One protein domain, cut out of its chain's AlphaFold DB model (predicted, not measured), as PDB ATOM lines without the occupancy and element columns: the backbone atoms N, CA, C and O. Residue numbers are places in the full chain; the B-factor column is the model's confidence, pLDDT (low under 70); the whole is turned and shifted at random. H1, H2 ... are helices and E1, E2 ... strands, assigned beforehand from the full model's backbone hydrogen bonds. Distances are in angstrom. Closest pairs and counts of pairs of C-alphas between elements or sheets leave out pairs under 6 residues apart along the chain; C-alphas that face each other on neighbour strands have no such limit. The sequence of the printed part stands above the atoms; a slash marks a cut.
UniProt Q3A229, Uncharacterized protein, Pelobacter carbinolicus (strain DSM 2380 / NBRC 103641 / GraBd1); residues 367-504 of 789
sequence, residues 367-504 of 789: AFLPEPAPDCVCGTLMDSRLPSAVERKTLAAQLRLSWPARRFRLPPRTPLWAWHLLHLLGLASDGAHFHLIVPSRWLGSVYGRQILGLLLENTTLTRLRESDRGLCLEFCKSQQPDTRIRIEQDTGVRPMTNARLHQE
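This is residues 367 to 504 of the 789 residues of an uncharacterized protein of Pelobacter carbinolicus (strain DSM 2380 / NBRC 103641 / GraBd1) (UniProt Q3A229). A twisted wall of six strands has helices over one face: H2 covers the E1 and E2 part, H3 runs side by side with H2, and H1 lies on the far side of H2, off the sheet. Short H4 follows E6 and only grazes the sheet; E5 and E6 make the far end of the wall. The printed part has 138 residues, in the order E1 H1 H2 E2 H3 E3 E4 E5 E6 H4; the mixed sheet runs E1 E2 E4 E3 E5 E6, and the class is mixed, helices and strands. It is compact, with a radius of gyration of the C-alphas of 14.9 A, and spans 44 by 29 by 28 A.

Start at edge strand E1, residues 376 to 380, parallel to E2, residues 433 to 438, with N 377 and O 433 2.8 A apart. E2 is antiparallel to E4, residues 470 to 476; look at N 434 and O 475, 2.8 A. E4 and E3, residues 460 to 467, form a hairpin, with N 460 and O 476 at 2.8 A. E3 is parallel to E5, residues 484 to 489, N 488 and O 464 being 2.8 A apart. E5 and edge strand E6, residues 492 to 497, form a hairpin, N 485 and O 496 at 2.7 A. H2, residues 416 to 427, is on the sheet at a height of 10.3 A, over E2 and, only just, E1, with 3 C-alphas; it runs along the strands, 2 degrees from E2 on the local plane. H1, residues 389 to 402, is not on the sheet but touches H2, the closest C-alphas being those of Ser 402 and Gly 426, 4.6 A. E1, H1, H2 and E2 form a strand-helix-strand unit, two parallel neighbour strands with helices between, its crossover right-handed. H3, residues 446 to 458, only just on the sheet with 5 pairs of C-alphas within 10 A, only grazes it with residues 455 to 458; E2, H3 and E3 form a split unit, E4 between the strands, also right-handed. H4, residues 498 to 503, grazes it with residues 498 to 501. Every O i to N i+4 pair is within hydrogen-bond range in H2 and H4, but 6 of 10 in H1 and 7 of 9 in H3.

Find C-alpha 376, where E1 begins, at (-11.289, -45.473, -30.233). H1 is 21.0 A long, E3 20.9 A, H3 19.8 A and E4 19.6 A. H4 ends at C-alpha 503, (-24.375, -21.590, -36.468).

The two C-alphas farthest apart, of Val 390 and Thr 491, are 44.9 A apart. The printed part has no cut, the link H1 to H2 is long, and no printed residue is under 70 in pLDDT.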
ATOM      1  N   ALA A 367     -18.029 -54.540 -44.093       86.75
ATOM      2  CA  ALA A 367     -18.358 -55.871 -43.592       86.75
ATOM      3  C   ALA A 367     -18.133 -55.992 -42.074       86.75
ATOM      4  O   ALA A 367     -18.357 -57.055 -41.496       86.75
ATOM      5  N   PHE A 368     -17.651 -54.929 -41.429       86.25
ATOM      6  CA  PHE A 368     -17.275 -54.942 -40.027       86.25
ATOM      7  C   PHE A 368     -18.497 -54.750 -39.123       86.25
ATOM      8  O   PHE A 368     -19.184 -53.745 -39.217       86.25
ATOM      9  N   LEU A 369     -18.766 -55.691 -38.219       85.44
ATOM     10  CA  LEU A 369     -19.820 -55.577 -37.204       85.44
ATOM     11  C   LEU A 369     -19.254 -56.043 -35.856       85.44
ATOM     12  O   LEU A 369     -19.360 -57.223 -35.528       85.44
ATOM     13  N   PRO A 370     -18.555 -55.160 -35.123       80.19
ATOM     14  CA  PRO A 370     -17.833 -55.545 -33.922       80.19
ATOM     15  C   PRO A 370     -18.755 -55.693 -32.711       80.19
ATOM     16  O   PRO A 370     -19.621 -54.854 -32.468       80.19
ATOM     17  N   GLU A 371     -18.482 -56.712 -31.897       85.44
ATOM     18  CA  GLU A 371     -18.947 -56.812 -30.515       85.44
ATOM     19  C   GLU A 371     -17.722 -57.070 -29.614       85.44
ATOM     20  O   GLU A 371     -17.053 -58.092 -29.792       85.44
ATOM     21  N   PRO A 372     -17.374 -56.169 -28.671       89.88
ATOM     22  CA  PRO A 372     -18.032 -54.895 -28.345       89.88
ATOM     23  C   PRO A 372     -17.765 -53.781 -29.379       89.88
ATOM     24  O   PRO A 372     -16.864 -53.882 -30.206       89.88
ATOM     25  N   ALA A 373     -18.537 -52.693 -29.310       91.88
ATOM     26  CA  ALA A 373     -18.302 -51.492 -30.113       91.88
ATOM     27  C   ALA A 373     -16.946 -50.835 -29.771       91.88
ATOM     28  O   ALA A 373     -16.560 -50.833 -28.601       91.88
ATOM     29  N   PRO A 374     -16.225 -50.254 -30.751       93.75
ATOM     30  CA  PRO A 374     -14.942 -49.609 -30.497       93.75
ATOM     31  C   PRO A 374     -15.113 -48.254 -29.802       93.75
ATOM     32  O   PRO A 374     -15.952 -47.443 -30.200       93.75
ATOM     33  N   ASP A 375     -14.248 -47.995 -28.824       93.50
ATOM     34  CA  ASP A 375     -14.166 -46.742 -28.062       93.50
ATOM     35  C   ASP A 375     -13.151 -45.762 -28.659       93.50
ATOM     36  O   ASP A 375     -13.190 -44.555 -28.414       93.50
ATOM     37  N   CYS A 376     -12.230 -46.275 -29.472       93.50
ATOM     38  CA  CYS A 376     -11.289 -45.473 -30.233       93.50
ATOM     39  C   CYS A 376     -11.190 -46.016 -31.657       93.50
ATOM     40  O   CYS A 376     -10.990 -47.212 -31.852       93.50
ATOM     41  N   VAL A 377     -11.304 -45.148 -32.658       94.62
ATOM     42  CA  VAL A 377     -11.114 -45.489 -34.070       94.62
ATOM     43  C   VAL A 377      -9.967 -44.649 -34.615       94.62
ATOM     44  O   VAL A 377     -10.061 -43.423 -34.696       94.62
ATOM     45  N   CYS A 378      -8.876 -45.304 -34.995       94.12
ATOM     46  CA  CYS A 378      -7.642 -44.645 -35.399       94.12
ATOM     47  C   CYS A 378      -7.139 -45.200 -36.730       94.12
ATOM     48  O   CYS A 378      -7.070 -46.414 -36.908       94.12
ATOM     49  N   GLY A 379      -6.762 -44.335 -37.670       94.44
ATOM     50  CA  GLY A 379      -6.125 -44.772 -38.912       94.44
ATOM     51  C   GLY A 379      -6.462 -43.914 -40.120       94.44
ATOM     52  O   GLY A 379      -6.748 -42.725 -40.001       94.44
ATOM     53  N   THR A 380      -6.389 -44.513 -41.307       93.94
ATOM     54  CA  THR A 380      -6.451 -43.774 -42.575       93.94
ATOM     55  C   THR A 380      -7.551 -44.311 -43.488       93.94
ATOM     56  O   THR A 380      -7.650 -45.513 -43.700       93.94
ATOM     57  N   LEU A 381      -8.362 -43.423 -44.068       94.06
ATOM     58  CA  LEU A 381      -9.429 -43.737 -45.020       94.06
ATOM     59  C   LEU A 381      -9.215 -42.938 -46.311       94.06
ATOM     60  O   LEU A 381      -9.623 -41.785 -46.394       94.06
ATOM     61  N   MET A 382      -8.587 -43.543 -47.324       90.06
ATOM     62  CA  MET A 382      -8.156 -42.830 -48.545       90.06
ATOM     63  C   MET A 382      -8.807 -43.323 -49.843       90.06
ATOM     64  O   MET A 382      -8.544 -42.756 -50.906       90.06
ATOM     65  N   ASP A 383      -9.668 -44.344 -49.783       88.25
ATOM     66  CA  ASP A 383     -10.296 -44.910 -50.981       88.25
ATOM     67  C   ASP A 383     -11.264 -43.913 -51.641       88.25
ATOM     68  O   ASP A 383     -12.418 -43.739 -51.238       88.25
ATOM     69  N   SER A 384     -10.762 -43.234 -52.671       88.69
ATOM     70  CA  SER A 384     -11.485 -42.209 -53.421       88.69
ATOM     71  C   SER A 384     -12.260 -42.771 -54.617       88.69
ATOM     72  O   SER A 384     -12.833 -41.996 -55.387       88.69
ATOM     73  N   ARG A 385     -12.325 -44.105 -54.768       87.69
ATOM     74  CA  ARG A 385     -13.110 -44.766 -55.817       87.69
ATOM     75  C   ARG A 385     -14.577 -44.366 -55.703       87.69
ATOM     76  O   ARG A 385     -15.149 -44.319 -54.613       87.69
ATOM     77  N   LEU A 386     -15.196 -44.096 -56.848       86.38
ATOM     78  CA  LEU A 386     -16.620 -43.793 -56.934       86.38
ATOM     79  C   LEU A 386     -17.415 -45.094 -57.103       86.38
ATOM     80  O   LEU A 386     -17.254 -45.756 -58.130       86.38
ATOM     81  N   PRO A 387     -18.289 -45.465 -56.149       85.12
ATOM     82  CA  PRO A 387     -19.077 -46.680 -56.281       85.12
ATOM     83  C   PRO A 387     -20.111 -46.559 -57.412       85.12
ATOM     84  O   PRO A 387     -20.768 -45.524 -57.597       85.12
ATOM     85  N   SER A 388     -20.299 -47.649 -58.150       80.94
ATOM     86  CA  SER A 388     -21.313 -47.778 -59.200       80.94
ATOM     87  C   SER A 388     -22.737 -47.592 -58.656       80.94
ATOM     88  O   SER A 388     -22.992 -47.582 -57.450       80.94
ATOM     89  N   ALA A 389     -23.722 -47.426 -59.544       79.88
ATOM     90  CA  ALA A 389     -25.119 -47.281 -59.124       79.88
ATOM     91  C   ALA A 389     -25.647 -48.507 -58.353       79.88
ATOM     92  O   ALA A 389     -26.458 -48.344 -57.443       79.88
ATOM     93  N   VAL A 390     -25.179 -49.710 -58.705       84.62
ATOM     94  CA  VAL A 390     -25.531 -50.959 -58.016       84.62
ATOM     95  C   VAL A 390     -24.846 -51.021 -56.653       84.62
ATOM     96  O   VAL A 390     -25.535 -51.174 -55.648       84.62
ATOM     97  N   GLU A 391     -23.532 -50.785 -56.588       86.06
ATOM     98  CA  GLU A 391     -22.790 -50.771 -55.315       86.06
ATOM     99  C   GLU A 391     -23.352 -49.740 -54.335       86.06
ATOM    100  O   GLU A 391     -23.511 -50.043 -53.160       86.06
ATOM    101  N   ARG A 392     -23.740 -48.542 -54.798       88.56
ATOM    102  CA  ARG A 392     -24.366 -47.528 -53.930       88.56
ATOM    103  C   ARG A 392     -25.650 -48.022 -53.267       88.56
ATOM    104  O   ARG A 392     -25.917 -47.641 -52.130       88.56
ATOM    105  N   LYS A 393     -26.451 -48.856 -53.944       87.12
ATOM    106  CA  LYS A 393     -27.646 -49.465 -53.335       87.12
ATOM    107  C   LYS A 393     -27.250 -50.462 -52.247       87.12
ATOM    108  O   LYS A 393     -27.856 -50.440 -51.179       87.12
ATOM    109  N   THR A 394     -26.224 -51.274 -52.497       90.25
ATOM    110  CA  THR A 394     -25.678 -52.231 -51.523       90.25
ATOM    111  C   THR A 394     -25.095 -51.521 -50.303       90.25
ATOM    112  O   THR A 394     -25.500 -51.819 -49.185       90.25
ATOM    113  N   LEU A 395     -24.243 -50.512 -50.503       91.50
ATOM    114  CA  LEU A 395     -23.656 -49.699 -49.432       91.50
ATOM    115  C   LEU A 395     -24.738 -49.001 -48.597       91.50
ATOM    116  O   LEU A 395     -24.697 -49.019 -47.370       91.50
ATOM    117  N   ALA A 396     -25.761 -48.434 -49.244       89.56
ATOM    118  CA  ALA A 396     -26.885 -47.819 -48.541       89.56
ATOM    119  C   ALA A 396     -27.724 -48.830 -47.740       89.56
ATOM    120  O   ALA A 396     -28.318 -48.457 -46.728       89.56
ATOM    121  N   ALA A 397     -27.795 -50.091 -48.178       88.81
ATOM    122  CA  ALA A 397     -28.424 -51.162 -47.412       88.81
ATOM    123  C   ALA A 397     -27.551 -51.583 -46.219       88.81
ATOM    124  O   ALA A 397     -28.077 -51.699 -45.115       88.81
ATOM    125  N   GLN A 398     -26.235 -51.725 -46.410       90.38
ATOM    126  CA  GLN A 398     -25.277 -52.056 -45.347       90.38
ATOM    127  C   GLN A 398     -25.209 -50.978 -44.260       90.38
ATOM    128  O   GLN A 398     -25.144 -51.307 -43.081       90.38
ATOM    129  N   LEU A 399     -25.339 -49.693 -44.612       91.12
ATOM    130  CA  LEU A 399     -25.429 -48.613 -43.621       91.12
ATOM    131  C   LEU A 399     -26.608 -48.771 -42.650       91.12
ATOM    132  O   LEU A 399     -26.575 -48.175 -41.581       91.12
ATOM    133  N   ARG A 400     -27.633 -49.573 -42.967       89.75
ATOM    134  CA  ARG A 400     -28.728 -49.858 -42.024       89.75
ATOM    135  C   ARG A 400     -28.298 -50.754 -40.868       89.75
ATOM    136  O   ARG A 400     -28.990 -50.772 -39.859       89.75
ATOM    137  N   LEU A 401     -27.189 -51.481 -41.009       89.00
ATOM    138  CA  LEU A 401     -26.629 -52.288 -39.927       89.00
ATOM    139  C   LEU A 401     -26.040 -51.394 -38.834       89.00
ATOM    140  O   LEU A 401     -26.254 -51.652 -37.658       89.00
ATOM    141  N   SER A 402     -25.368 -50.304 -39.219       91.00
ATOM    142  CA  SER A 402     -24.804 -49.334 -38.272       91.00
ATOM    143  C   SER A 402     -25.742 -48.164 -37.948       91.00
ATOM    144  O   SER A 402     -25.590 -47.521 -36.916       91.00
ATOM    145  N   TRP A 403     -26.745 -47.897 -38.793       90.38
ATOM    146  CA  TRP A 403     -27.766 -46.864 -38.581       90.38
ATOM    147  C   TRP A 403     -29.185 -47.386 -38.863       90.38
ATOM    148  O   TRP A 403     -29.801 -47.004 -39.865       90.38
ATOM    149  N   PRO A 404     -29.767 -48.212 -37.977       85.56
ATOM    150  CA  PRO A 404     -31.061 -48.855 -38.233       85.56
ATOM    151  C   PRO A 404     -32.208 -47.867 -38.487       85.56
ATOM    152  O   PRO A 404     -33.092 -48.117 -39.308       85.56
ATOM    153  N   ALA A 405     -32.179 -46.713 -37.814       86.06
ATOM    154  CA  ALA A 405     -33.236 -45.707 -37.870       86.06
ATOM    155  C   ALA A 405     -33.033 -44.624 -38.949       86.06
ATOM    156  O   ALA A 405     -33.919 -43.792 -39.147       86.06
ATOM    157  N   ARG A 406     -31.894 -44.602 -39.663       86.06
ATOM    158  CA  ARG A 406     -31.548 -43.504 -40.584       86.06
ATOM    159  C   ARG A 406     -31.420 -43.977 -42.027       86.06
ATOM    160  O   ARG A 406     -30.814 -44.998 -42.329       86.06
ATOM    161  N   ARG A 407     -31.969 -43.192 -42.959       84.38
ATOM    162  CA  ARG A 407     -31.806 -43.408 -44.405       84.38
ATOM    163  C   ARG A 407     -30.921 -42.321 -44.995       84.38
ATOM    164  O   ARG A 407     -31.304 -41.155 -45.010       84.38
ATOM    165  N   PHE A 408     -29.770 -42.711 -45.528       84.31
ATOM    166  CA  PHE A 408     -28.839 -41.784 -46.168       84.31
ATOM    167  C   PHE A 408     -29.186 -41.569 -47.646       84.31
ATOM    168  O   PHE A 408     -29.493 -42.514 -48.374       84.31
ATOM    169  N   ARG A 409     -29.122 -40.311 -48.100       82.50
ATOM    170  CA  ARG A 409     -29.265 -39.910 -49.510       82.50
ATOM    171  C   ARG A 409     -28.022 -39.140 -49.955       82.50
ATOM    172  O   ARG A 409     -28.064 -37.923 -50.105       82.50
ATOM    173  N   LEU A 410     -26.917 -39.861 -50.132       84.19
ATOM    174  CA  LEU A 410     -25.630 -39.271 -50.508       84.19
ATOM    175  C   LEU A 410     -25.563 -38.971 -52.021       84.19
ATOM    176  O   LEU A 410     -26.170 -39.701 -52.816       84.19
ATOM    177  N   PRO A 411     -24.822 -37.934 -52.464       82.75
ATOM    178  CA  PRO A 411     -24.698 -37.603 -53.878       82.75
ATOM    179  C   PRO A 411     -24.025 -38.728 -54.681       82.75
ATOM    180  O   PRO A 411     -23.197 -39.462 -54.139       82.75
ATOM    181  N   PRO A 412     -24.280 -38.842 -55.999       75.62
ATOM    182  CA  PRO A 412     -23.699 -39.901 -56.827       75.62
ATOM    183  C   PRO A 412     -22.170 -39.963 -56.867       75.62
ATOM    184  O   PRO A 412     -21.621 -41.035 -57.074       75.62
ATOM    185  N   ARG A 413     -21.493 -38.828 -56.663       82.88
ATOM    186  CA  ARG A 413     -20.026 -38.713 -56.653       82.88
ATOM    187  C   ARG A 413     -19.430 -38.818 -55.244       82.88
ATOM    188  O   ARG A 413     -18.404 -38.207 -54.975       82.88
ATOM    189  N   THR A 414     -20.107 -39.517 -54.335       87.56
ATOM    190  CA  THR A 414     -19.591 -39.754 -52.980       87.56
ATOM    191  C   THR A 414     -18.570 -40.894 -53.024       87.56
ATOM    192  O   THR A 414     -18.963 -42.005 -53.391       87.56
ATOM    193  N   PRO A 415     -17.298 -40.638 -52.677       91.81
ATOM    194  CA  PRO A 415     -16.240 -41.645 -52.695       91.81
ATOM    195  C   PRO A 415     -16.427 -42.697 -51.600       91.81
ATOM    196  O   PRO A 415     -17.076 -42.434 -50.584       91.81
ATOM    197  N   LEU A 416     -15.835 -43.876 -51.793       92.06
ATOM    198  CA  LEU A 416     -16.006 -45.029 -50.909       92.06
ATOM    199  C   LEU A 416     -15.567 -44.763 -49.458       92.06
ATOM    200  O   LEU A 416     -16.290 -45.136 -48.534       92.06
ATOM    201  N   TRP A 417     -14.473 -44.025 -49.236       94.12
ATOM    202  CA  TRP A 417     -14.011 -43.668 -47.888       94.12
ATOM    203  C   TRP A 417     -15.088 -42.963 -47.046       94.12
ATOM    204  O   TRP A 417     -15.147 -43.159 -45.833       94.12
ATOM    205  N   ALA A 418     -15.966 -42.172 -47.673       94.38
ATOM    206  CA  ALA A 418     -17.023 -41.453 -46.965       94.38
ATOM    207  C   ALA A 418     -18.143 -42.400 -46.508       94.38
ATOM    208  O   ALA A 418     -18.728 -42.195 -45.445       94.38
ATOM    209  N   TRP A 419     -18.413 -43.464 -47.271       94.75
ATOM    210  CA  TRP A 419     -19.318 -44.533 -46.843       94.75
ATOM    211  C   TRP A 419     -18.725 -45.306 -45.663       94.75
ATOM    212  O   TRP A 419     -19.431 -45.524 -44.679       94.75
ATOM    213  N   HIS A 420     -17.427 -45.627 -45.719       95.25
ATOM    214  CA  HIS A 420     -16.712 -46.276 -44.614       95.25
ATOM    215  C   HIS A 420     -16.765 -45.428 -43.341       95.25
ATOM    216  O   HIS A 420     -17.116 -45.935 -42.280       95.25
ATOM    217  N   LEU A 421     -16.499 -44.122 -43.448       95.62
ATOM    218  CA  LEU A 421     -16.572 -43.198 -42.315       95.62
ATOM    219  C   LEU A 421     -17.957 -43.206 -41.654       95.62
ATOM    220  O   LEU A 421     -18.052 -43.329 -40.436       95.62
ATOM    221  N   LEU A 422     -19.031 -43.099 -42.445       94.31
ATOM    222  CA  LEU A 422     -20.395 -43.120 -41.910       94.31
ATOM    223  C   LEU A 422     -20.728 -44.455 -41.250       94.31
ATOM    224  O   LEU A 422     -21.391 -44.476 -40.214       94.31
ATOM    225  N   HIS A 423     -20.285 -45.563 -41.837       95.25
ATOM    226  CA  HIS A 423     -20.508 -46.878 -41.263       95.25
ATOM    227  C   HIS A 423     -19.830 -47.008 -39.893       95.25
ATOM    228  O   HIS A 423     -20.512 -47.298 -38.912       95.25
ATOM    229  N   LEU A 424     -18.538 -46.674 -39.819       94.50
ATOM    230  CA  LEU A 424     -17.739 -46.707 -38.591       94.50
ATOM    231  C   LEU A 424     -18.284 -45.768 -37.507       94.50
ATOM    232  O   LEU A 424     -18.323 -46.142 -36.338       94.50
ATOM    233  N   LEU A 425     -18.766 -44.580 -37.887       93.62
ATOM    234  CA  LEU A 425     -19.404 -43.645 -36.958       93.62
ATOM    235  C   LEU A 425     -20.665 -44.231 -36.301       93.62
ATOM    236  O   LEU A 425     -20.934 -43.949 -35.136       93.62
ATOM    237  N   GLY A 426     -21.434 -45.036 -37.043       92.31
ATOM    238  CA  GLY A 426     -22.626 -45.702 -36.512       92.31
ATOM    239  C   GLY A 426     -22.306 -46.871 -35.578       92.31
ATOM    240  O   GLY A 426     -23.081 -47.142 -34.669       92.31
ATOM    241  N   LEU A 427     -21.162 -47.536 -35.775       92.19
ATOM    242  CA  LEU A 427     -20.743 -48.689 -34.969       92.19
ATOM    243  C   LEU A 427     -20.039 -48.320 -33.665       92.19
ATOM    244  O   LEU A 427     -20.074 -49.104 -32.724       92.19
ATOM    245  N   ALA A 428     -19.355 -47.178 -33.621       92.56
ATOM    246  CA  ALA A 428     -18.573 -46.787 -32.455       92.56
ATOM    247  C   ALA A 428     -19.450 -46.502 -31.225       92.56
ATOM    248  O   ALA A 428     -20.589 -46.029 -31.354       92.56
ATOM    249  N   SER A 429     -18.899 -46.761 -30.037       91.94
ATOM    250  CA  SER A 429     -19.573 -46.499 -28.764       91.94
ATOM    251  C   SER A 429     -19.849 -45.003 -28.576       91.94
ATOM    252  O   SER A 429     -19.241 -44.134 -29.211       91.94
ATOM    253  N   ASP A 430     -20.816 -44.669 -27.726       90.62
ATOM    254  CA  ASP A 430     -21.064 -43.269 -27.384       90.62
ATOM    255  C   ASP A 430     -19.890 -42.718 -26.566       90.62
ATOM    256  O   ASP A 430     -19.391 -43.365 -25.649       90.62
ATOM    257  N   GLY A 431     -19.420 -41.523 -26.925       91.12
ATOM    258  CA  GLY A 431     -18.168 -40.968 -26.408       91.12
ATOM    259  C   GLY A 431     -16.905 -41.485 -27.104       91.12
ATOM    260  O   GLY A 431     -15.813 -41.062 -26.727       91.12
ATOM    261  N   ALA A 432     -17.020 -42.339 -28.129       92.88
ATOM    262  CA  ALA A 432     -15.856 -42.852 -28.840       92.88
ATOM    263  C   ALA A 432     -15.014 -41.740 -29.481       92.88
ATOM    264  O   ALA A 432     -15.533 -40.772 -30.054       92.88
ATOM    265  N   HIS A 433     -13.698 -41.915 -29.431       93.75
ATOM    266  CA  HIS A 433     -12.730 -41.009 -30.028       93.75
ATOM    267  C   HIS A 433     -12.333 -41.462 -31.428       93.75
ATOM    268  O   HIS A 433     -12.057 -42.631 -31.669       93.75
ATOM    269  N   PHE A 434     -12.236 -40.515 -32.350       94.69
ATOM    270  CA  PHE A 434     -11.787 -40.751 -33.713       94.69
ATOM    271  C   PHE A 434     -10.520 -39.946 -33.976       94.69
ATOM    272  O   PHE A 434     -10.481 -38.753 -33.680       94.69
ATOM    273  N   HIS A 435      -9.509 -40.594 -34.553       94.06
ATOM    274  CA  HIS A 435      -8.290 -39.971 -35.064       94.06
ATOM    275  C   HIS A 435      -8.043 -40.497 -36.480       94.06
ATOM    276  O   HIS A 435      -7.490 -41.579 -36.678       94.06
ATOM    277  N   LEU A 436      -8.523 -39.751 -37.473       94.88
ATOM    278  CA  LEU A 436      -8.602 -40.215 -38.854       94.88
ATOM    279  C   LEU A 436      -7.820 -39.323 -39.806       94.88
ATOM    280  O   LEU A 436      -7.914 -38.101 -39.732       94.88
ATOM    281  N   ILE A 437      -7.132 -39.940 -40.761       94.50
ATOM    282  CA  ILE A 437      -6.614 -39.265 -41.952       94.50
ATOM    283  C   ILE A 437      -7.556 -39.570 -43.118       94.50
ATOM    284  O   ILE A 437      -7.799 -40.733 -43.438       94.50
ATOM    285  N   VAL A 438      -8.085 -38.526 -43.750       94.50
ATOM    286  CA  VAL A 438      -8.965 -38.597 -44.931       94.50
ATOM    287  C   VAL A 438      -8.392 -37.729 -46.060       94.50
ATOM    288  O   VAL A 438      -7.473 -36.949 -45.803       94.50
ATOM    289  N   PRO A 439      -8.888 -37.785 -47.312       92.50
ATOM    290  CA  PRO A 439      -8.387 -36.914 -48.381       92.50
ATOM    291  C   PRO A 439      -8.479 -35.426 -48.002       92.50
ATOM    292  O   PRO A 439      -9.337 -35.053 -47.217       92.50
ATOM    293  N   SER A 440      -7.636 -34.538 -48.539       86.50
ATOM    294  CA  SER A 440      -7.585 -33.137 -48.066       86.50
ATOM    295  C   SER A 440      -8.697 -32.223 -48.602       86.50
ATOM    296  O   SER A 440      -9.095 -31.264 -47.947       86.50
ATOM    297  N   ARG A 441      -9.263 -32.528 -49.776       81.56
ATOM    298  CA  ARG A 441     -10.090 -31.572 -50.549       81.56
ATOM    299  C   ARG A 441     -11.601 -31.812 -50.511       81.56
ATOM    300  O   ARG A 441     -12.343 -31.257 -51.320       81.56
ATOM    301  N   TRP A 442     -12.091 -32.644 -49.597       87.38
ATOM    302  CA  TRP A 442     -13.512 -33.005 -49.570       87.38
ATOM    303  C   TRP A 442     -14.412 -31.930 -48.951       87.38
ATOM    304  O   TRP A 442     -15.572 -31.848 -49.353       87.38
ATOM    305  N   LEU A 443     -13.909 -31.091 -48.035       86.75
ATOM    306  CA  LEU A 443     -14.711 -30.088 -47.316       86.75
ATOM    307  C   LEU A 443     -15.428 -29.094 -48.257       86.75
ATOM    308  O   LEU A 443     -16.574 -28.726 -48.010       86.75
ATOM    309  N   GLY A 444     -14.798 -28.725 -49.379       78.69
ATOM    310  CA  GLY A 444     -15.389 -27.857 -50.412       78.69
ATOM    311  C   GLY A 444     -16.296 -28.579 -51.423       78.69
ATOM    312  O   GLY A 444     -16.883 -27.951 -52.304       78.69
ATOM    313  N   SER A 445     -16.420 -29.906 -51.341       83.44
ATOM    314  CA  SER A 445     -17.206 -30.707 -52.285       83.44
ATOM    315  C   SER A 445     -18.692 -30.795 -51.898       83.44
ATOM    316  O   SER A 445     -19.083 -30.593 -50.750       83.44
ATOM    317  N   VAL A 446     -19.551 -31.168 -52.857       79.50
ATOM    318  CA  VAL A 446     -21.002 -31.321 -52.607       79.50
ATOM    319  C   VAL A 446     -21.297 -32.421 -51.594       79.50
ATOM    320  O   VAL A 446     -22.162 -32.245 -50.740       79.50
ATOM    321  N   TYR A 447     -20.612 -33.561 -51.711       84.62
ATOM    322  CA  TYR A 447     -20.795 -34.657 -50.767       84.62
ATOM    323  C   TYR A 447     -20.200 -34.290 -49.408       84.62
ATOM    324  O   TYR A 447     -20.794 -34.613 -48.386       84.62
ATOM    325  N   GLY A 448     -19.089 -33.551 -49.380       85.31
ATOM    326  CA  GLY A 448     -18.421 -33.219 -48.133       85.31
ATOM    327  C   GLY A 448     -19.232 -32.337 -47.205       85.31
ATOM    328  O   GLY A 448     -19.227 -32.583 -46.008       85.31
ATOM    329  N   ARG A 449     -20.044 -31.417 -47.731       80.94
ATOM    330  CA  ARG A 449     -21.005 -30.684 -46.890       80.94
ATOM    331  C   ARG A 449     -21.998 -31.596 -46.185       80.94
ATOM    332  O   ARG A 449     -22.291 -31.380 -45.017       80.94
ATOM    333  N   GLN A 450     -22.505 -32.612 -46.884       84.06
ATOM    334  CA  GLN A 450     -23.432 -33.564 -46.275       84.06
ATOM    335  C   GLN A 450     -22.730 -34.412 -45.218       84.06
ATOM    336  O   GLN A 450     -23.261 -34.568 -44.127       84.06
ATOM    337  N   ILE A 451     -21.528 -34.915 -45.510       89.25
ATOM    338  CA  ILE A 451     -20.741 -35.696 -44.547       89.25
ATOM    339  C   ILE A 451     -20.384 -34.858 -43.316       89.25
ATOM    340  O   ILE A 451     -20.550 -35.327 -42.197       89.25
ATOM    341  N   LEU A 452     -19.958 -33.609 -43.504       89.44
ATOM    342  CA  LEU A 452     -19.638 -32.707 -42.404       89.44
ATOM    343  C   LEU A 452     -20.875 -32.385 -41.563       89.44
ATOM    344  O   LEU A 452     -20.792 -32.463 -40.345       89.44
ATOM    345  N   GLY A 453     -22.023 -32.100 -42.184       86.81
ATOM    346  CA  GLY A 453     -23.276 -31.912 -41.447       86.81
ATOM    347  C   GLY A 453     -23.626 -33.129 -40.584       86.81
ATOM    348  O   GLY A 453     -23.916 -32.983 -39.403       86.81
ATOM    349  N   LEU A 454     -23.495 -34.339 -41.137       86.06
ATOM    350  CA  LEU A 454     -23.732 -35.594 -40.411       86.06
ATOM    351  C   LEU A 454     -22.754 -35.820 -39.250       86.06
ATOM    352  O   LEU A 454     -23.156 -36.333 -38.203       86.06
ATOM    353  N   LEU A 455     -21.481 -35.460 -39.440       88.69
ATOM    354  CA  LEU A 455     -20.475 -35.507 -38.381       88.69
ATOM    355  C   LEU A 455     -20.849 -34.536 -37.261       88.69
ATOM    356  O   LEU A 455     -20.914 -34.948 -36.108       88.69
ATOM    357  N   LEU A 456     -21.151 -33.282 -37.593       87.88
ATOM    358  CA  LEU A 456     -21.482 -32.254 -36.606       87.88
ATOM    359  C   LEU A 456     -22.755 -32.582 -35.821       87.88
ATOM    360  O   LEU A 456     -22.797 -32.342 -34.626       87.88
ATOM    361  N   GLU A 457     -23.745 -33.241 -36.428       87.38
ATOM    362  CA  GLU A 457     -24.956 -33.691 -35.726       87.38
ATOM    363  C   GLU A 457     -24.698 -34.688 -34.583       87.38
ATOM    364  O   GLU A 457     -25.497 -34.762 -33.650       87.38
ATOM    365  N   ASN A 458     -23.608 -35.462 -34.619       85.56
ATOM    366  CA  ASN A 458     -23.374 -36.560 -33.666       85.56
ATOM    367  C   ASN A 458     -22.024 -36.478 -32.941       85.56
ATOM    368  O   ASN A 458     -21.729 -37.320 -32.091       85.56
ATOM    369  N   THR A 459     -21.178 -35.511 -33.297       91.56
ATOM    370  CA  THR A 459     -19.790 -35.462 -32.842       91.56
ATOM    371  C   THR A 459     -19.339 -34.046 -32.519       91.56
ATOM    372  O   THR A 459     -19.846 -33.063 -33.050       91.56
ATOM    373  N   THR A 460     -18.325 -33.964 -31.666       93.06
ATOM    374  CA  THR A 460     -17.601 -32.740 -31.342       93.06
ATOM    375  C   THR A 460     -16.231 -32.813 -31.988       93.06
ATOM    376  O   THR A 460     -15.421 -33.678 -31.638       93.06
ATOM    377  N   LEU A 461     -15.954 -31.896 -32.913       93.50
ATOM    378  CA  LEU A 461     -14.641 -31.770 -33.534       93.50
ATOM    379  C   LEU A 461     -13.669 -31.131 -32.533       93.50
ATOM    380  O   LEU A 461     -13.983 -30.124 -31.903       93.50
ATOM    381  N   THR A 462     -12.481 -31.706 -32.373       92.62
ATOM    382  CA  THR A 462     -11.467 -31.216 -31.420       92.62
ATOM    383  C   THR A 462     -10.208 -30.714 -32.108       92.62
ATOM    384  O   THR A 462      -9.604 -29.742 -31.650       92.62
ATOM    385  N   ARG A 463      -9.820 -31.330 -33.228       92.50
ATOM    386  CA  ARG A 463      -8.613 -30.959 -33.965       92.50
ATOM    387  C   ARG A 463      -8.798 -31.164 -35.459       92.50
ATOM    388  O   ARG A 463      -9.423 -32.134 -35.886       92.50
ATOM    389  N   LEU A 464      -8.208 -30.259 -36.227       93.25
ATOM    390  CA  LEU A 464      -8.129 -30.311 -37.677       93.25
ATOM    391  C   LEU A 464      -6.718 -29.907 -38.110       93.25
ATOM    392  O   LEU A 464      -6.233 -28.867 -37.671       93.25
ATOM    393  N   ARG A 465      -6.061 -30.697 -38.960       91.31
ATOM    394  CA  ARG A 465      -4.725 -30.366 -39.482       91.31
ATOM    395  C   ARG A 465      -4.535 -30.919 -40.887       91.31
ATOM    396  O   ARG A 465      -4.843 -32.085 -41.121       91.31
ATOM    397  N   GLU A 466      -3.978 -30.132 -41.800       87.81
ATOM    398  CA  GLU A 466      -3.526 -30.650 -43.094       87.81
ATOM    399  C   GLU A 466      -2.162 -31.345 -42.948       87.81
ATOM    400  O   GLU A 466      -1.299 -30.922 -42.186       87.81
ATOM    401  N   SER A 467      -1.984 -32.476 -43.623       82.31
ATOM    402  CA  SER A 467      -0.736 -33.237 -43.629       82.31
ATOM    403  C   SER A 467      -0.392 -33.657 -45.051       82.31
ATOM    404  O   SER A 467      -1.282 -33.749 -45.896       82.31
ATOM    405  N   ASP A 468       0.865 -34.037 -45.285       78.31
ATOM    406  CA  ASP A 468       1.341 -34.565 -46.575       78.31
ATOM    407  C   ASP A 468       0.481 -35.715 -47.133       78.31
ATOM    408  O   ASP A 468       0.487 -35.983 -48.333       78.31
ATOM    409  N   ARG A 469      -0.249 -36.430 -46.265       79.94
ATOM    410  CA  ARG A 469      -1.044 -37.616 -46.617       79.94
ATOM    411  C   ARG A 469      -2.548 -37.358 -46.682       79.94
ATOM    412  O   ARG A 469      -3.287 -38.267 -47.049       79.94
ATOM    413  N   GLY A 470      -3.006 -36.161 -46.325       89.19
ATOM    414  CA  GLY A 470      -4.426 -35.822 -46.260       89.19
ATOM    415  C   GLY A 470      -4.785 -34.942 -45.065       89.19
ATOM    416  O   GLY A 470      -3.925 -34.408 -44.368       89.19
ATOM    417  N   LEU A 471      -6.082 -34.800 -44.818       91.69
ATOM    418  CA  LEU A 471      -6.637 -34.061 -43.694       91.69
ATOM    419  C   LEU A 471      -6.746 -34.961 -42.464       91.69
ATOM    420  O   LEU A 471      -7.447 -35.971 -42.489       91.69
ATOM    421  N   CYS A 472      -6.084 -34.564 -41.383       93.12
ATOM    422  CA  CYS A 472      -6.217 -35.184 -40.076       93.12
ATOM    423  C   CYS A 472      -7.413 -34.587 -39.322       93.12
ATOM    424  O   CYS A 472      -7.513 -33.366 -39.159       93.12
ATOM    425  N   LEU A 473      -8.301 -35.463 -38.860       93.44
ATOM    426  CA  LEU A 473      -9.509 -35.166 -38.104       93.44
ATOM    427  C   LEU A 473      -9.433 -35.854 -36.740       93.44
ATOM    428  O   LEU A 473      -9.359 -37.083 -36.681       93.44
ATOM    429  N   GLU A 474      -9.529 -35.082 -35.654       94.12
ATOM    430  CA  GLU A 474      -9.803 -35.636 -34.322       94.12
ATOM    431  C   GLU A 474     -11.165 -35.170 -33.808       94.12
ATOM    432  O   GLU A 474     -11.396 -33.967 -33.626       94.12
ATOM    433  N   PHE A 475     -12.054 -36.110 -33.503       94.19
ATOM    434  CA  PHE A 475     -13.384 -35.815 -32.969       94.19
ATOM    435  C   PHE A 475     -13.846 -36.867 -31.958       94.19
ATOM    436  O   PHE A 475     -13.269 -37.944 -31.840       94.19
ATOM    437  N   CYS A 476     -14.874 -36.525 -31.187       93.94
ATOM    438  CA  CYS A 476     -15.499 -37.399 -30.197       93.94
ATOM    439  C   CYS A 476     -16.983 -37.571 -30.526       93.94
ATOM    440  O   CYS A 476     -17.642 -36.573 -30.825       93.94
ATOM    441  N   LYS A 477     -17.532 -38.786 -30.435       93.44
ATOM    442  CA  LYS A 477     -18.966 -39.070 -30.616       93.44
ATOM    443  C   LYS A 477     -19.779 -38.623 -29.395       93.44
ATOM    444  O   LYS A 477     -20.299 -39.421 -28.624       93.44
ATOM    445  N   SER A 478     -19.828 -37.315 -29.194       91.81
ATOM    446  CA  SER A 478     -20.575 -36.629 -28.140       91.81
ATOM    447  C   SER A 478     -20.900 -35.212 -28.604       91.81
ATOM    448  O   SER A 478     -20.175 -34.676 -29.442       91.81
ATOM    449  N   GLN A 479     -21.934 -34.590 -28.042       89.62
ATOM    450  CA  GLN A 479     -22.291 -33.198 -28.321       89.62
ATOM    451  C   GLN A 479     -21.782 -32.268 -27.219       89.62
ATOM    452  O   GLN A 479     -22.296 -32.277 -26.102       89.62
ATOM    453  N   GLN A 480     -20.763 -31.469 -27.533       88.94
ATOM    454  CA  GLN A 480     -20.161 -30.483 -26.639       88.94
ATOM    455  C   GLN A 480     -19.913 -29.178 -27.419       88.94
ATOM    456  O   GLN A 480     -18.818 -28.958 -27.946       88.94
ATOM    457  N   PRO A 481     -20.926 -28.298 -27.532       84.50
ATOM    458  CA  PRO A 481     -20.868 -27.125 -28.408       84.50
ATOM    459  C   PRO A 481     -19.772 -26.120 -28.011       84.50
ATOM    460  O   PRO A 481     -19.181 -25.475 -28.880       84.50
ATOM    461  N   ASP A 482     -19.443 -26.024 -26.724       87.94
ATOM    462  CA  ASP A 482     -18.445 -25.073 -26.214       87.94
ATOM    463  C   ASP A 482     -16.995 -25.556 -26.372       87.94
ATOM    464  O   ASP A 482     -16.047 -24.791 -26.164       87.94
ATOM    465  N   THR A 483     -16.793 -26.813 -26.775       89.50
ATOM    466  CA  THR A 483     -15.455 -27.368 -26.981       89.50
ATOM    467  C   THR A 483     -14.750 -26.646 -28.127       89.50
ATOM    468  O   THR A 483     -15.296 -26.473 -29.225       89.50
ATOM    469  N   ARG A 484     -13.507 -26.222 -27.866       91.38
ATOM    470  CA  ARG A 484     -12.652 -25.538 -28.840       91.38
ATOM    471  C   ARG A 484     -12.022 -26.541 -29.809       91.38
ATOM    472  O   ARG A 484     -11.303 -27.447 -29.398       91.38
ATOM    473  N   ILE A 485     -12.252 -26.310 -31.091       92.06
ATOM    474  CA  ILE A 485     -11.562 -26.895 -32.232       92.06
ATOM    475  C   ILE A 485     -10.197 -26.214 -32.360       92.06
ATOM    476  O   ILE A 485     -10.108 -24.985 -32.428       92.06
ATOM    477  N   ARG A 486      -9.132 -27.012 -32.422       93.56
ATOM    478  CA  ARG A 486      -7.781 -26.561 -32.767       93.56
ATOM    479  C   ARG A 486      -7.522 -26.806 -34.248       93.56
ATOM    480  O   ARG A 486      -7.384 -27.959 -34.652       93.56
ATOM    481  N   ILE A 487      -7.455 -25.744 -35.040       92.19
ATOM    482  CA  ILE A 487      -7.096 -25.830 -36.457       92.19
ATOM    483  C   ILE A 487      -5.617 -25.504 -36.582       92.19
ATOM    484  O   ILE A 487      -5.198 -24.387 -36.293       92.19
ATOM    485  N   GLU A 488      -4.824 -26.499 -36.947       90.31
ATOM    486  CA  GLU A 488      -3.374 -26.387 -37.025       90.31
ATOM    487  C   GLU A 488      -2.947 -26.164 -38.473       90.31
ATOM    488  O   GLU A 488      -3.318 -26.923 -39.370       90.31
ATOM    489  N   GLN A 489      -2.160 -25.113 -38.667       84.94
ATOM    490  CA  GLN A 489      -1.526 -24.727 -39.917       84.94
ATOM    491  C   GLN A 489      -0.010 -24.685 -39.710       84.94
ATOM    492  O   GLN A 489       0.467 -24.637 -38.574       84.94
ATOM    493  N   ASP A 490       0.750 -24.612 -40.799       77.38
ATOM    494  CA  ASP A 490       2.207 -24.446 -40.720       77.38
ATOM    495  C   ASP A 490       2.612 -23.149 -39.997       77.38
ATOM    496  O   ASP A 490       3.660 -23.091 -39.356       77.38
ATOM    497  N   THR A 491       1.768 -22.112 -40.064       75.75
ATOM    498  CA  THR A 491       2.018 -20.786 -39.477       75.75
ATOM    499  C   THR A 491       1.529 -20.634 -38.035       75.75
ATOM    500  O   THR A 491       1.900 -19.666 -37.373       75.75
ATOM    501  N   GLY A 492       0.718 -21.562 -37.510       84.56
ATOM    502  CA  GLY A 492       0.165 -21.443 -36.161       84.56
ATOM    503  C   GLY A 492      -1.082 -22.287 -35.897       84.56
ATOM    504  O   GLY A 492      -1.434 -23.189 -36.654       84.56
ATOM    505  N   VAL A 493      -1.761 -22.000 -34.781       89.62
ATOM    506  CA  VAL A 493      -2.995 -22.689 -34.369       89.62
ATOM    507  C   VAL A 493      -4.131 -21.682 -34.236       89.62
ATOM    508  O   VAL A 493      -4.029 -20.734 -33.458       89.62
ATOM    509  N   ARG A 494      -5.236 -21.927 -34.943       91.56
ATOM    510  CA  ARG A 494      -6.460 -21.121 -34.892       91.56
ATOM    511  C   ARG A 494      -7.525 -21.807 -34.031       91.56
ATOM    512  O   ARG A 494      -7.896 -22.949 -34.325       91.56
ATOM    513  N   PRO A 495      -8.017 -21.162 -32.959       90.69
ATOM    514  CA  PRO A 495      -9.110 -21.694 -32.159       90.69
ATOM    515  C   PRO A 495     -10.473 -21.345 -32.778       90.69
ATOM    516  O   PRO A 495     -10.719 -20.211 -33.167       90.69
ATOM    517  N   MET A 496     -11.401 -22.299 -32.793       90.31
ATOM    518  CA  MET A 496     -12.808 -22.067 -33.152       90.31
ATOM    519  C   MET A 496     -13.712 -22.892 -32.236       90.31
ATOM    520  O   MET A 496     -13.310 -23.960 -31.803       90.31
ATOM    521  N   THR A 497     -14.920 -22.443 -31.903       90.88
ATOM    522  CA  THR A 497     -15.862 -23.260 -31.111       90.88
ATOM    523  C   THR A 497     -16.740 -24.124 -32.013       90.88
ATOM    524  O   THR A 497     -17.074 -23.730 -33.132       90.88
ATOM    525  N   ASN A 498     -17.163 -25.293 -31.520       89.81
ATOM    526  CA  ASN A 498     -18.137 -26.114 -32.243       89.81
ATOM    527  C   ASN A 498     -19.471 -25.368 -32.412       89.81
ATOM    528  O   ASN A 498     -20.080 -25.467 -33.472       89.81
ATOM    529  N   ALA A 499     -19.890 -24.561 -31.431       89.56
ATOM    530  CA  ALA A 499     -21.086 -23.723 -31.514       89.56
ATOM    531  C   ALA A 499     -21.062 -22.788 -32.734       89.56
ATOM    532  O   ALA A 499     -22.038 -22.733 -33.481       89.56
ATOM    533  N   ARG A 500     -19.927 -22.118 -32.982       89.00
ATOM    534  CA  ARG A 500     -19.753 -21.245 -34.151       89.00
ATOM    535  C   ARG A 500     -19.900 -22.028 -35.452       89.00
ATOM    536  O   ARG A 500     -20.611 -21.596 -36.350       89.00
ATOM    537  N   LEU A 501     -19.292 -23.209 -35.529       86.75
ATOM    538  CA  LEU A 501     -19.375 -24.071 -36.708       86.75
ATOM    539  C   LEU A 501     -20.798 -24.594 -36.986       86.75
ATOM    540  O   LEU A 501     -21.144 -24.815 -38.141       86.75
ATOM    541  N   HIS A 502     -21.616 -24.785 -35.947       85.56
ATOM    542  CA  HIS A 502     -23.022 -25.178 -36.095       85.56
ATOM    543  C   HIS A 502     -23.925 -24.020 -36.540       85.56
ATOM    544  O   HIS A 502     -24.939 -24.257 -37.193       85.56
ATOM    545  N   GLN A 503     -23.590 -22.786 -36.154       86.94
ATOM    546  CA  GLN A 503     -24.375 -21.590 -36.468       86.94
ATOM    547  C   GLN A 503     -24.010 -20.990 -37.831       86.94
ATOM    548  O   GLN A 503     -24.878 -20.460 -38.524       86.94
ATOM    549  N   GLU A 504     -22.736 -21.060 -38.216       87.38
ATOM    550  CA  GLU A 504     -22.218 -20.494 -39.459       87.38
ATOM    551  C   GLU A 504     -22.143 -21.525 -40.601       87.38
ATOM    552  O   GLU A 504     -22.454 -22.708 -40.464       87.38
TER     553      GLU A 504